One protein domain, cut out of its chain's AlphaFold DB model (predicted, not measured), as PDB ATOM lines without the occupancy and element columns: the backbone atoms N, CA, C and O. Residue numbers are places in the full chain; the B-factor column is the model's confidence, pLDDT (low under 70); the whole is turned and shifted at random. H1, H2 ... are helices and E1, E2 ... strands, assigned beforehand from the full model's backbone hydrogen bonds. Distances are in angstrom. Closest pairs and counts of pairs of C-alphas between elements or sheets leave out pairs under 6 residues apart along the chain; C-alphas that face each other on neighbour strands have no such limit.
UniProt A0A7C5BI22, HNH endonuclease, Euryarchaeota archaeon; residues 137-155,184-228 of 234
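What this domain is: This is residues 137 to 155 and 184 to 228 of the 234 residues of the protein "HNH endonuclease" of Euryarchaeota archaeon (UniProt A0A7C5BI22). A strongly twisted sheet of five strands makes a wall, with the longest helix, H2, packed over one face toward E5 and E4, and a short helix, H1, over E3. E4 and E5 form a long hairpin at one side of the sheet, and E4 bends by 56 degrees at residue 212. The printed part has 64 residues, with two named helices and five named strands in the order E1, H1, E2, E3, H2, E4, E5; the class is mixed, helices and strands. The sheet runs E2, E3, E1, E5, E4 and is mixed, with E1 and E5 parallel and the other neighbours antiparallel. The whole is compact and rounded, with a radius of gyration of the C-alphas of 11.0 A and spans of 28 by 23 by 22 A.

Where its parts are: In the sheet, E2 is residues 152 to 155, E3 residues 184 to 189, 16.9 A long, and E1 residues 137 to 141, 12.3 A long, beginning at C-alpha 137 at (155.253, 145.768, 215.440). E5 is residues 221 to 227, 19.5 A long, ending at C-alpha 227 at (170.780, 155.232, 221.332), and E4 is residues 206 to 215, 23.5 A. H2 is residues 193 to 204, 15.5 A long, with C-alpha 193 at (154.937, 154.020, 215.613). H1 is residues 143 to 146, 4.8 A.

How they stand to each other: E3 and E1 are antiparallel, with N 139 and O 186 2.9 A apart, within hydrogen-bond range. E1 and E5 are parallel at 49 degrees, with N 140 and O 223 at 2.8 A. E5 and E4 are antiparallel at 152 degrees, with N 224 and O 210 at 2.9 A. At the other edge, E2 and E3 are antiparallel, with N 153 and O 185 at 2.8 A. H2 is on one face of the sheet, making two layers; its closest C-alphas to E4 are those of Phe 200 and Ala 206, 5.6 A. H1 is on the sheet, over E3, at a height over the sheet of 8.5 A; H1 and H2 are apart. E1, H1, E2 and E3, H2, E4 are split strand-helix-strand units, two strands running the same way with other strands between them, each with a right-handed crossover. In H2 every O i to N i+4 pair is within hydrogen-bond range; H1 is too short for such a pair.

The domain as a whole: The two C-alphas farthest apart are those of Arg 218 and Ser 228, 29.0 A. Residues 156 to 183 are cut out, and C-alphas 155 and 184 are 6.1 A apart across the cut, where the link from E2 to E3 lies. Of the links that are printed whole, each is tight. The mean pLDDT of the printed part is 79.4; residues 190 to 191, 193 to 194, 197, 208, 210 and 218 to 219 are under 70.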
ATOM      1  N   MET A 137     153.823 145.992 215.257       72.25
ATOM      2  CA  MET A 137     155.253 145.768 215.440       72.25
ATOM      3  C   MET A 137     155.555 145.533 216.914       72.25
ATOM      4  O   MET A 137     155.054 146.246 217.773       72.25
ATOM      5  N   ASN A 138     156.388 144.535 217.203       86.00
ATOM      6  CA  ASN A 138     156.831 144.280 218.569       86.00
ATOM      7  C   ASN A 138     158.142 145.022 218.809       86.00
ATOM      8  O   ASN A 138     159.107 144.794 218.071       86.00
ATOM      9  N   PHE A 139     158.166 145.866 219.833       86.31
ATOM     10  CA  PHE A 139     159.349 146.582 220.291       86.31
ATOM     11  C   PHE A 139     159.760 146.063 221.659       86.31
ATOM     12  O   PHE A 139     158.907 145.905 222.527       86.31
ATOM     13  N   GLY A 140     161.045 145.786 221.836       90.50
ATOM     14  CA  GLY A 140     161.642 145.636 223.150       90.50
ATOM     15  C   GLY A 140     161.713 147.007 223.811       90.50
ATOM     16  O   GLY A 140     162.020 147.996 223.143       90.50
ATOM     17  N   VAL A 141     161.370 147.070 225.091       93.31
ATOM     18  CA  VAL A 141     161.274 148.322 225.845       93.31
ATOM     19  C   VAL A 141     161.937 148.193 227.213       93.31
ATOM     20  O   VAL A 141     161.906 147.095 227.777       93.31
ATOM     21  N   PRO A 142     162.466 149.301 227.768       91.50
ATOM     22  CA  PRO A 142     162.954 149.346 229.139       91.50
ATOM     23  C   PRO A 142     161.888 148.925 230.150       91.50
ATOM     24  O   PRO A 142     160.690 149.171 229.952       91.50
ATOM     25  N   GLU A 143     162.321 148.326 231.258       87.62
ATOM     26  CA  GLU A 143     161.406 147.847 232.299       87.62
ATOM     27  C   GLU A 143     160.575 149.001 232.885       87.62
ATOM     28  O   GLU A 143     159.381 148.836 233.130       87.62
ATOM     29  N   GLU A 144     161.138 150.208 233.013       89.00
ATOM     30  CA  GLU A 144     160.402 151.385 233.484       89.00
ATOM     31  C   GLU A 144     159.259 151.817 232.555       89.00
ATOM     32  O   GLU A 144     158.275 152.405 233.017       89.00
ATOM     33  N   TYR A 145     159.368 151.539 231.253       90.19
ATOM     34  CA  TYR A 145     158.278 151.755 230.307       90.19
ATOM     35  C   TYR A 145     157.264 150.616 230.401       90.19
ATOM     36  O   TYR A 145     156.059 150.865 230.416       90.19
ATOM     37  N   ALA A 146     157.745 149.375 230.513       87.06
ATOM     38  CA  ALA A 146     156.903 148.189 230.631       87.06
ATOM     39  C   ALA A 146     155.965 148.263 231.845       87.06
ATOM     40  O   ALA A 146     154.774 148.006 231.700       87.06
ATOM     41  N   VAL A 147     156.470 148.711 233.000       82.88
ATOM     42  CA  VAL A 147     155.683 148.898 234.235       82.88
ATOM     43  C   VAL A 147     154.558 149.925 234.059       82.88
ATOM     44  O   VAL A 147     153.512 149.803 234.686       82.88
ATOM     45  N   LYS A 148     154.748 150.933 233.200       81.88
ATOM     46  CA  LYS A 148     153.732 151.962 232.912       81.88
ATOM     47  C   LYS A 148     152.734 151.537 231.836       81.88
ATOM     48  O   LYS A 148     151.735 152.221 231.633       81.88
ATOM     49  N   SER A 149     153.030 150.466 231.105       77.94
ATOM     50  CA  SER A 149     152.260 150.022 229.953       77.94
ATOM     51  C   SER A 149     151.579 148.691 230.251       77.94
ATOM     52  O   SER A 149     152.199 147.632 230.138       77.94
ATOM     53  N   ASP A 150     150.262 148.731 230.450       79.50
ATOM     54  CA  ASP A 150     149.408 147.540 230.620       79.50
ATOM     55  C   ASP A 150     149.431 146.584 229.408       79.50
ATOM     56  O   ASP A 150     148.924 145.467 229.461       79.50
ATOM     57  N   LYS A 151     150.018 147.019 228.287       80.56
ATOM     58  CA  LYS A 151     150.167 146.247 227.044       80.56
ATOM     59  C   LYS A 151     151.497 145.487 226.944       80.56
ATOM     60  O   LYS A 151     151.782 144.922 225.885       80.56
ATOM     61  N   SER A 152     152.346 145.531 227.973       88.31
ATOM     62  CA  SER A 152     153.651 144.869 227.927       88.31
ATOM     63  C   SER A 152     153.549 143.353 228.126       88.31
ATOM     64  O   SER A 152     152.681 142.833 228.821       88.31
ATOM     65  N   THR A 153     154.445 142.625 227.469       92.06
ATOM     66  CA  THR A 153     154.602 141.170 227.555       92.06
ATOM     67  C   THR A 153     156.084 140.825 227.674       92.06
ATOM     68  O   THR A 153     156.939 141.690 227.490       92.06
ATOM     69  N   LYS A 154     156.418 139.568 227.979       93.50
ATOM     70  CA  LYS A 154     157.811 139.103 227.958       93.50
ATOM     71  C   LYS A 154     158.124 138.432 226.622       93.50
ATOM     72  O   LYS A 154     157.344 137.641 226.092       93.50
ATOM     73  N   SER A 155     159.276 138.761 226.057       91.75
ATOM     74  CA  SER A 155     159.832 138.155 224.847       91.75
ATOM     75  C   SER A 155     161.264 137.717 225.109       91.75
ATOM     76  O   SER A 155     161.902 138.176 226.052       91.75
ATOM     77  N   SER A 184     161.300 142.854 228.178       95.00
ATOM     78  CA  SER A 184     159.944 143.384 228.072       95.00
ATOM     79  C   SER A 184     159.675 143.854 226.651       95.00
ATOM     80  O   SER A 184     160.550 144.421 225.998       95.00
ATOM     81  N   SER A 185     158.468 143.607 226.153       93.06
ATOM     82  CA  SER A 185     158.063 143.996 224.809       93.06
ATOM     83  C   SER A 185     156.635 144.509 224.745       93.06
ATOM     84  O   SER A 185     155.774 144.104 225.520       93.06
ATOM     85  N   VAL A 186     156.376 145.397 223.790       92.62
ATOM     86  CA  VAL A 186     155.049 145.951 223.502       92.62
ATOM     87  C   VAL A 186     154.732 145.809 222.023       92.62
ATOM     88  O   VAL A 186     155.601 145.972 221.164       92.62
ATOM     89  N   ALA A 187     153.472 145.506 221.725       86.06
ATOM     90  CA  ALA A 187     152.957 145.466 220.366       86.06
ATOM     91  C   ALA A 187     152.330 146.826 220.023       86.06
ATOM     92  O   ALA A 187     151.305 147.194 220.592       86.06
ATOM     93  N   ILE A 188     152.949 147.553 219.098       79.19
ATOM     94  CA  ILE A 188     152.554 148.902 218.678       79.19
ATOM     95  C   ILE A 188     151.890 148.830 217.308       79.19
ATOM     96  O   ILE A 188     152.412 148.180 216.395       79.19
ATOM     97  N   GLU A 189     150.739 149.477 217.155       70.81
ATOM     98  CA  GLU A 189     150.061 149.577 215.862       70.81
ATOM     99  C   GLU A 189     150.865 150.469 214.905       70.81
ATOM    100  O   GLU A 189     151.461 151.462 215.319       70.81
ATOM    101  N   MET A 190     150.878 150.158 213.602       57.44
ATOM    102  CA  MET A 190     151.671 150.918 212.615       57.44
ATOM    103  C   MET A 190     151.418 152.437 212.635       57.44
ATOM    104  O   MET A 190     152.343 153.206 212.395       57.44
ATOM    105  N   ASN A 191     150.187 152.880 212.904       55.62
ATOM    106  CA  ASN A 191     149.832 154.302 212.976       55.62
ATOM    107  C   ASN A 191     150.327 155.003 214.255       55.62
ATOM    108  O   ASN A 191     150.339 156.229 214.290       55.62
ATOM    109  N   GLU A 192     150.733 154.251 215.279       71.12
ATOM    110  CA  GLU A 192     151.250 154.764 216.555       71.12
ATOM    111  C   GLU A 192     152.791 154.806 216.583       71.12
ATOM    112  O   GLU A 192     153.381 155.460 217.442       71.12
ATOM    113  N   ILE A 193     153.469 154.155 215.624       68.19
ATOM    114  CA  ILE A 193     154.937 154.020 215.613       68.19
ATOM    115  C   ILE A 193     155.645 155.377 215.613       68.19
ATOM    116  O   ILE A 193     156.614 155.548 216.346       68.19
ATOM    117  N   SER A 194     155.185 156.350 214.823       61.34
ATOM    118  CA  SER A 194     155.861 157.652 214.733       61.34
ATOM    119  C   SER A 194     155.799 158.434 216.046       61.34
ATOM    120  O   SER A 194     156.741 159.146 216.386       61.34
ATOM    121  N   GLU A 195     154.698 158.322 216.788       73.44
ATOM    122  CA  GLU A 195     154.568 158.932 218.114       73.44
ATOM    123  C   GLU A 195     155.417 158.184 219.143       73.44
ATOM    124  O   GLU A 195     156.161 158.807 219.902       73.44
ATOM    125  N   PHE A 196     155.379 156.853 219.101       80.62
ATOM    126  CA  PHE A 196     156.189 155.988 219.948       80.62
ATOM    127  C   PHE A 196     157.693 156.250 219.771       80.62
ATOM    128  O   PHE A 196     158.405 156.452 220.752       80.62
ATOM    129  N   ALA A 197     158.172 156.353 218.530       68.81
ATOM    130  CA  ALA A 197     159.561 156.681 218.220       68.81
ATOM    131  C   ALA A 197     159.949 158.083 218.714       68.81
ATOM    132  O   ALA A 197     160.996 158.230 219.338       68.81
ATOM    133  N   ARG A 198     159.092 159.099 218.521       73.25
ATOM    134  CA  ARG A 198     159.325 160.460 219.046       73.25
ATOM    135  C   ARG A 198     159.424 160.486 220.570       73.25
ATOM    136  O   ARG A 198     160.255 161.206 221.121       73.25
ATOM    137  N   TYR A 199     158.590 159.708 221.257       86.44
ATOM    138  CA  TYR A 199     158.684 159.549 222.706       86.44
ATOM    139  C   TYR A 199     160.018 158.904 223.106       86.44
ATOM    140  O   TYR A 199     160.707 159.436 223.975       86.44
ATOM    141  N   PHE A 200     160.415 157.814 222.446       84.81
ATOM    142  CA  PHE A 200     161.672 157.119 222.742       84.81
ATOM    143  C   PHE A 200     162.911 157.966 222.438       84.81
ATOM    144  O   PHE A 200     163.867 157.949 223.213       84.81
ATOM    145  N   GLU A 201     162.888 158.763 221.372       79.56
ATOM    146  CA  GLU A 201     163.935 159.743 221.087       79.56
ATOM    147  C   GLU A 201     164.033 160.786 222.203       79.56
ATOM    148  O   GLU A 201     165.120 161.055 222.711       79.56
ATOM    149  N   LYS A 202     162.898 161.356 222.623       87.06
ATOM    150  CA  LYS A 202     162.864 162.408 223.645       87.06
ATOM    151  C   LYS A 202     163.286 161.911 225.029       87.06
ATOM    152  O   LYS A 202     163.929 162.658 225.759       87.06
ATOM    153  N   VAL A 203     162.868 160.706 225.415       91.38
ATOM    154  CA  VAL A 203     163.054 160.183 226.781       91.38
ATOM    155  C   VAL A 203     164.349 159.394 226.923       91.38
ATOM    156  O   VAL A 203     165.025 159.535 227.936       91.38
ATOM    157  N   TYR A 204     164.709 158.600 225.914       83.94
ATOM    158  CA  TYR A 204     165.842 157.673 225.981       83.94
ATOM    159  C   TYR A 204     166.947 157.993 224.969       83.94
ATOM    160  O   TYR A 204     167.911 157.241 224.858       83.94
ATOM    161  N   GLY A 205     166.822 159.077 224.194       80.25
ATOM    162  CA  GLY A 205     167.825 159.440 223.192       80.25
ATOM    163  C   GLY A 205     167.909 158.458 222.020       80.25
ATOM    164  O   GLY A 205     168.931 158.424 221.333       80.25
ATOM    165  N   ALA A 206     166.866 157.653 221.789       76.56
ATOM    166  CA  ALA A 206     166.816 156.711 220.678       76.56
ATOM    167  C   ALA A 206     166.909 157.435 219.326       76.56
ATOM    168  O   ALA A 206     166.240 158.445 219.105       76.56
ATOM    169  N   LYS A 207     167.722 156.910 218.406       72.62
ATOM    170  CA  LYS A 207     167.937 157.490 217.067       72.62
ATOM    171  C   LYS A 207     167.534 156.565 215.932       72.62
ATOM    172  O   LYS A 207     167.145 157.036 214.868       72.62
ATOM    173  N   SER A 208     167.599 155.261 216.157       67.44
ATOM    174  CA  SER A 208     167.175 154.243 215.198       67.44
ATOM    175  C   SER A 208     166.680 153.006 215.941       67.44
ATOM    176  O   SER A 208     166.594 153.006 217.169       67.44
ATOM    177  N   TYR A 209     166.329 151.946 215.219       75.38
ATOM    178  CA  TYR A 209     166.093 150.635 215.809       75.38
ATOM    179  C   TYR A 209     166.669 149.540 214.912       75.38
ATOM    180  O   TYR A 209     166.727 149.687 213.692       75.38
ATOM    181  N   ILE A 210     167.023 148.411 215.513       64.94
ATOM    182  CA  ILE A 210     167.395 147.178 214.812       64.94
ATOM    183  C   ILE A 210     166.287 146.138 214.955       64.94
ATOM    184  O   ILE A 210     165.446 146.236 215.847       64.94
ATOM    185  N   SER A 211     166.264 145.134 214.079       76.25
ATOM    186  CA  SER A 211     165.358 143.984 214.195       76.25
ATOM    187  C   SER A 211     166.155 142.731 214.532       76.25
ATOM    188  O   SER A 211     166.995 142.312 213.742       76.25
ATOM    189  N   VAL A 212     165.858 142.115 215.672       73.94
ATOM    190  CA  VAL A 212     166.536 140.908 216.162       73.94
ATOM    191  C   VAL A 212     165.573 139.728 216.241       73.94
ATOM    192  O   VAL A 212     164.354 139.902 216.352       73.94
ATOM    193  N   LYS A 213     166.107 138.505 216.183       77.06
ATOM    194  CA  LYS A 213     165.308 137.284 216.340       77.06
ATOM    195  C   LYS A 213     164.829 137.147 217.782       77.06
ATOM    196  O   LYS A 213     165.608 137.293 218.721       77.06
ATOM    197  N   ALA A 214     163.553 136.815 217.951       79.88
ATOM    198  CA  ALA A 214     162.963 136.630 219.268       79.88
ATOM    199  C   ALA A 214     161.875 135.551 219.284       79.88
ATOM    200  O   ALA A 214     161.133 135.369 218.317       79.88
ATOM    201  N   ARG A 215     161.735 134.866 220.421       86.44
ATOM    202  CA  ARG A 215     160.575 134.027 220.756       86.44
ATOM    203  C   ARG A 215     159.552 134.837 221.552       86.44
ATOM    204  O   ARG A 215     159.907 135.793 222.240       86.44
ATOM    205  N   GLY A 216     158.286 134.429 221.472       78.44
ATOM    206  CA  GLY A 216     157.176 135.097 222.166       78.44
ATOM    207  C   GLY A 216     156.514 136.222 221.365       78.44
ATOM    208  O   GLY A 216     155.529 136.785 221.823       78.44
ATOM    209  N   THR A 217     156.986 136.512 220.147       72.25
ATOM    210  CA  THR A 217     156.316 137.434 219.220       72.25
ATOM    211  C   THR A 217     155.715 136.667 218.043       72.25
ATOM    212  O   THR A 217     156.295 135.696 217.555       72.25
ATOM    213  N   ARG A 218     154.568 137.124 217.519       66.00
ATOM    214  CA  ARG A 218     153.905 136.488 216.359       66.00
ATOM    215  C   ARG A 218     154.778 136.492 215.095       66.00
ATOM    216  O   ARG A 218     154.613 135.638 214.234       66.00
ATOM    217  N   SER A 219     155.689 137.462 214.982       61.88
ATOM    218  CA  SER A 219     156.570 137.624 213.817       61.88
ATOM    219  C   SER A 219     157.913 136.894 213.928       61.88
ATOM    220  O   SER A 219     158.643 136.848 212.943       61.88
ATOM    221  N   GLY A 220     158.270 136.372 215.107       74.25
ATOM    222  CA  GLY A 220     159.614 135.842 215.381       74.25
ATOM    223  C   GLY A 220     160.715 136.911 215.444       74.25
ATOM    224  O   GLY A 220     161.898 136.585 215.537       74.25
ATOM    225  N   LEU A 221     160.337 138.190 215.374       73.44
ATOM    226  CA  LEU A 221     161.229 139.343 215.378       73.44
ATOM    227  C   LEU A 221     160.811 140.335 216.464       73.44
ATOM    228  O   LEU A 221     159.615 140.538 216.704       73.44
ATOM    229  N   LEU A 222     161.796 140.991 217.069       78.94
ATOM    230  CA  LEU A 222     161.623 142.093 218.011       78.94
ATOM    231  C   LEU A 222     162.462 143.287 217.548       78.94
ATOM    232  O   LEU A 222     163.607 143.111 217.136       78.94
ATOM    233  N   ARG A 223     161.887 144.491 217.570       82.19
ATOM    234  CA  ARG A 223     162.614 145.729 217.267       82.19
ATOM    235  C   ARG A 223     163.208 146.277 218.549       82.19
ATOM    236  O   ARG A 223     162.517 146.297 219.559       82.19
ATOM    237  N   ILE A 224     164.450 146.729 218.516       78.50
ATOM    238  CA  ILE A 224     165.106 147.330 219.678       78.50
ATOM    239  C   ILE A 224     165.644 148.688 219.264       78.50
ATOM    240  O   ILE A 224     166.391 148.770 218.290       78.50
ATOM    241  N   PHE A 225     165.247 149.739 219.980       80.81
ATOM    242  CA  PHE A 225     165.784 151.075 219.748       80.81
ATOM    243  C   PHE A 225     167.268 151.133 220.092       80.81
ATOM    244  O   PHE A 225     167.718 150.493 221.039       80.81
ATOM    245  N   ILE A 226     168.005 151.926 219.324       75.62
ATOM    246  CA  ILE A 226     169.432 152.168 219.487       75.62
ATOM    247  C   ILE A 226     169.637 153.645 219.827       75.62
ATOM    248  O   ILE A 226     169.118 154.530 219.135       75.62
ATOM    249  N   GLY A 227     170.365 153.899 220.912       72.19
ATOM    250  CA  GLY A 227     170.780 155.232 221.332       72.19
ATOM    251  C   GLY A 227     171.853 155.826 220.418       72.19
ATOM    252  O   GLY A 227     172.423 155.158 219.556       72.19
ATOM    253  N   SER A 228     172.166 157.106 220.608       71.88
ATOM    254  CA  SER A 228     173.246 157.788 219.873       71.88
ATOM    255  C   SER A 228     174.643 157.201 220.114       71.88
ATOM    256  O   SER A 228     175.550 157.432 219.322       71.88
TER     257      SER A 228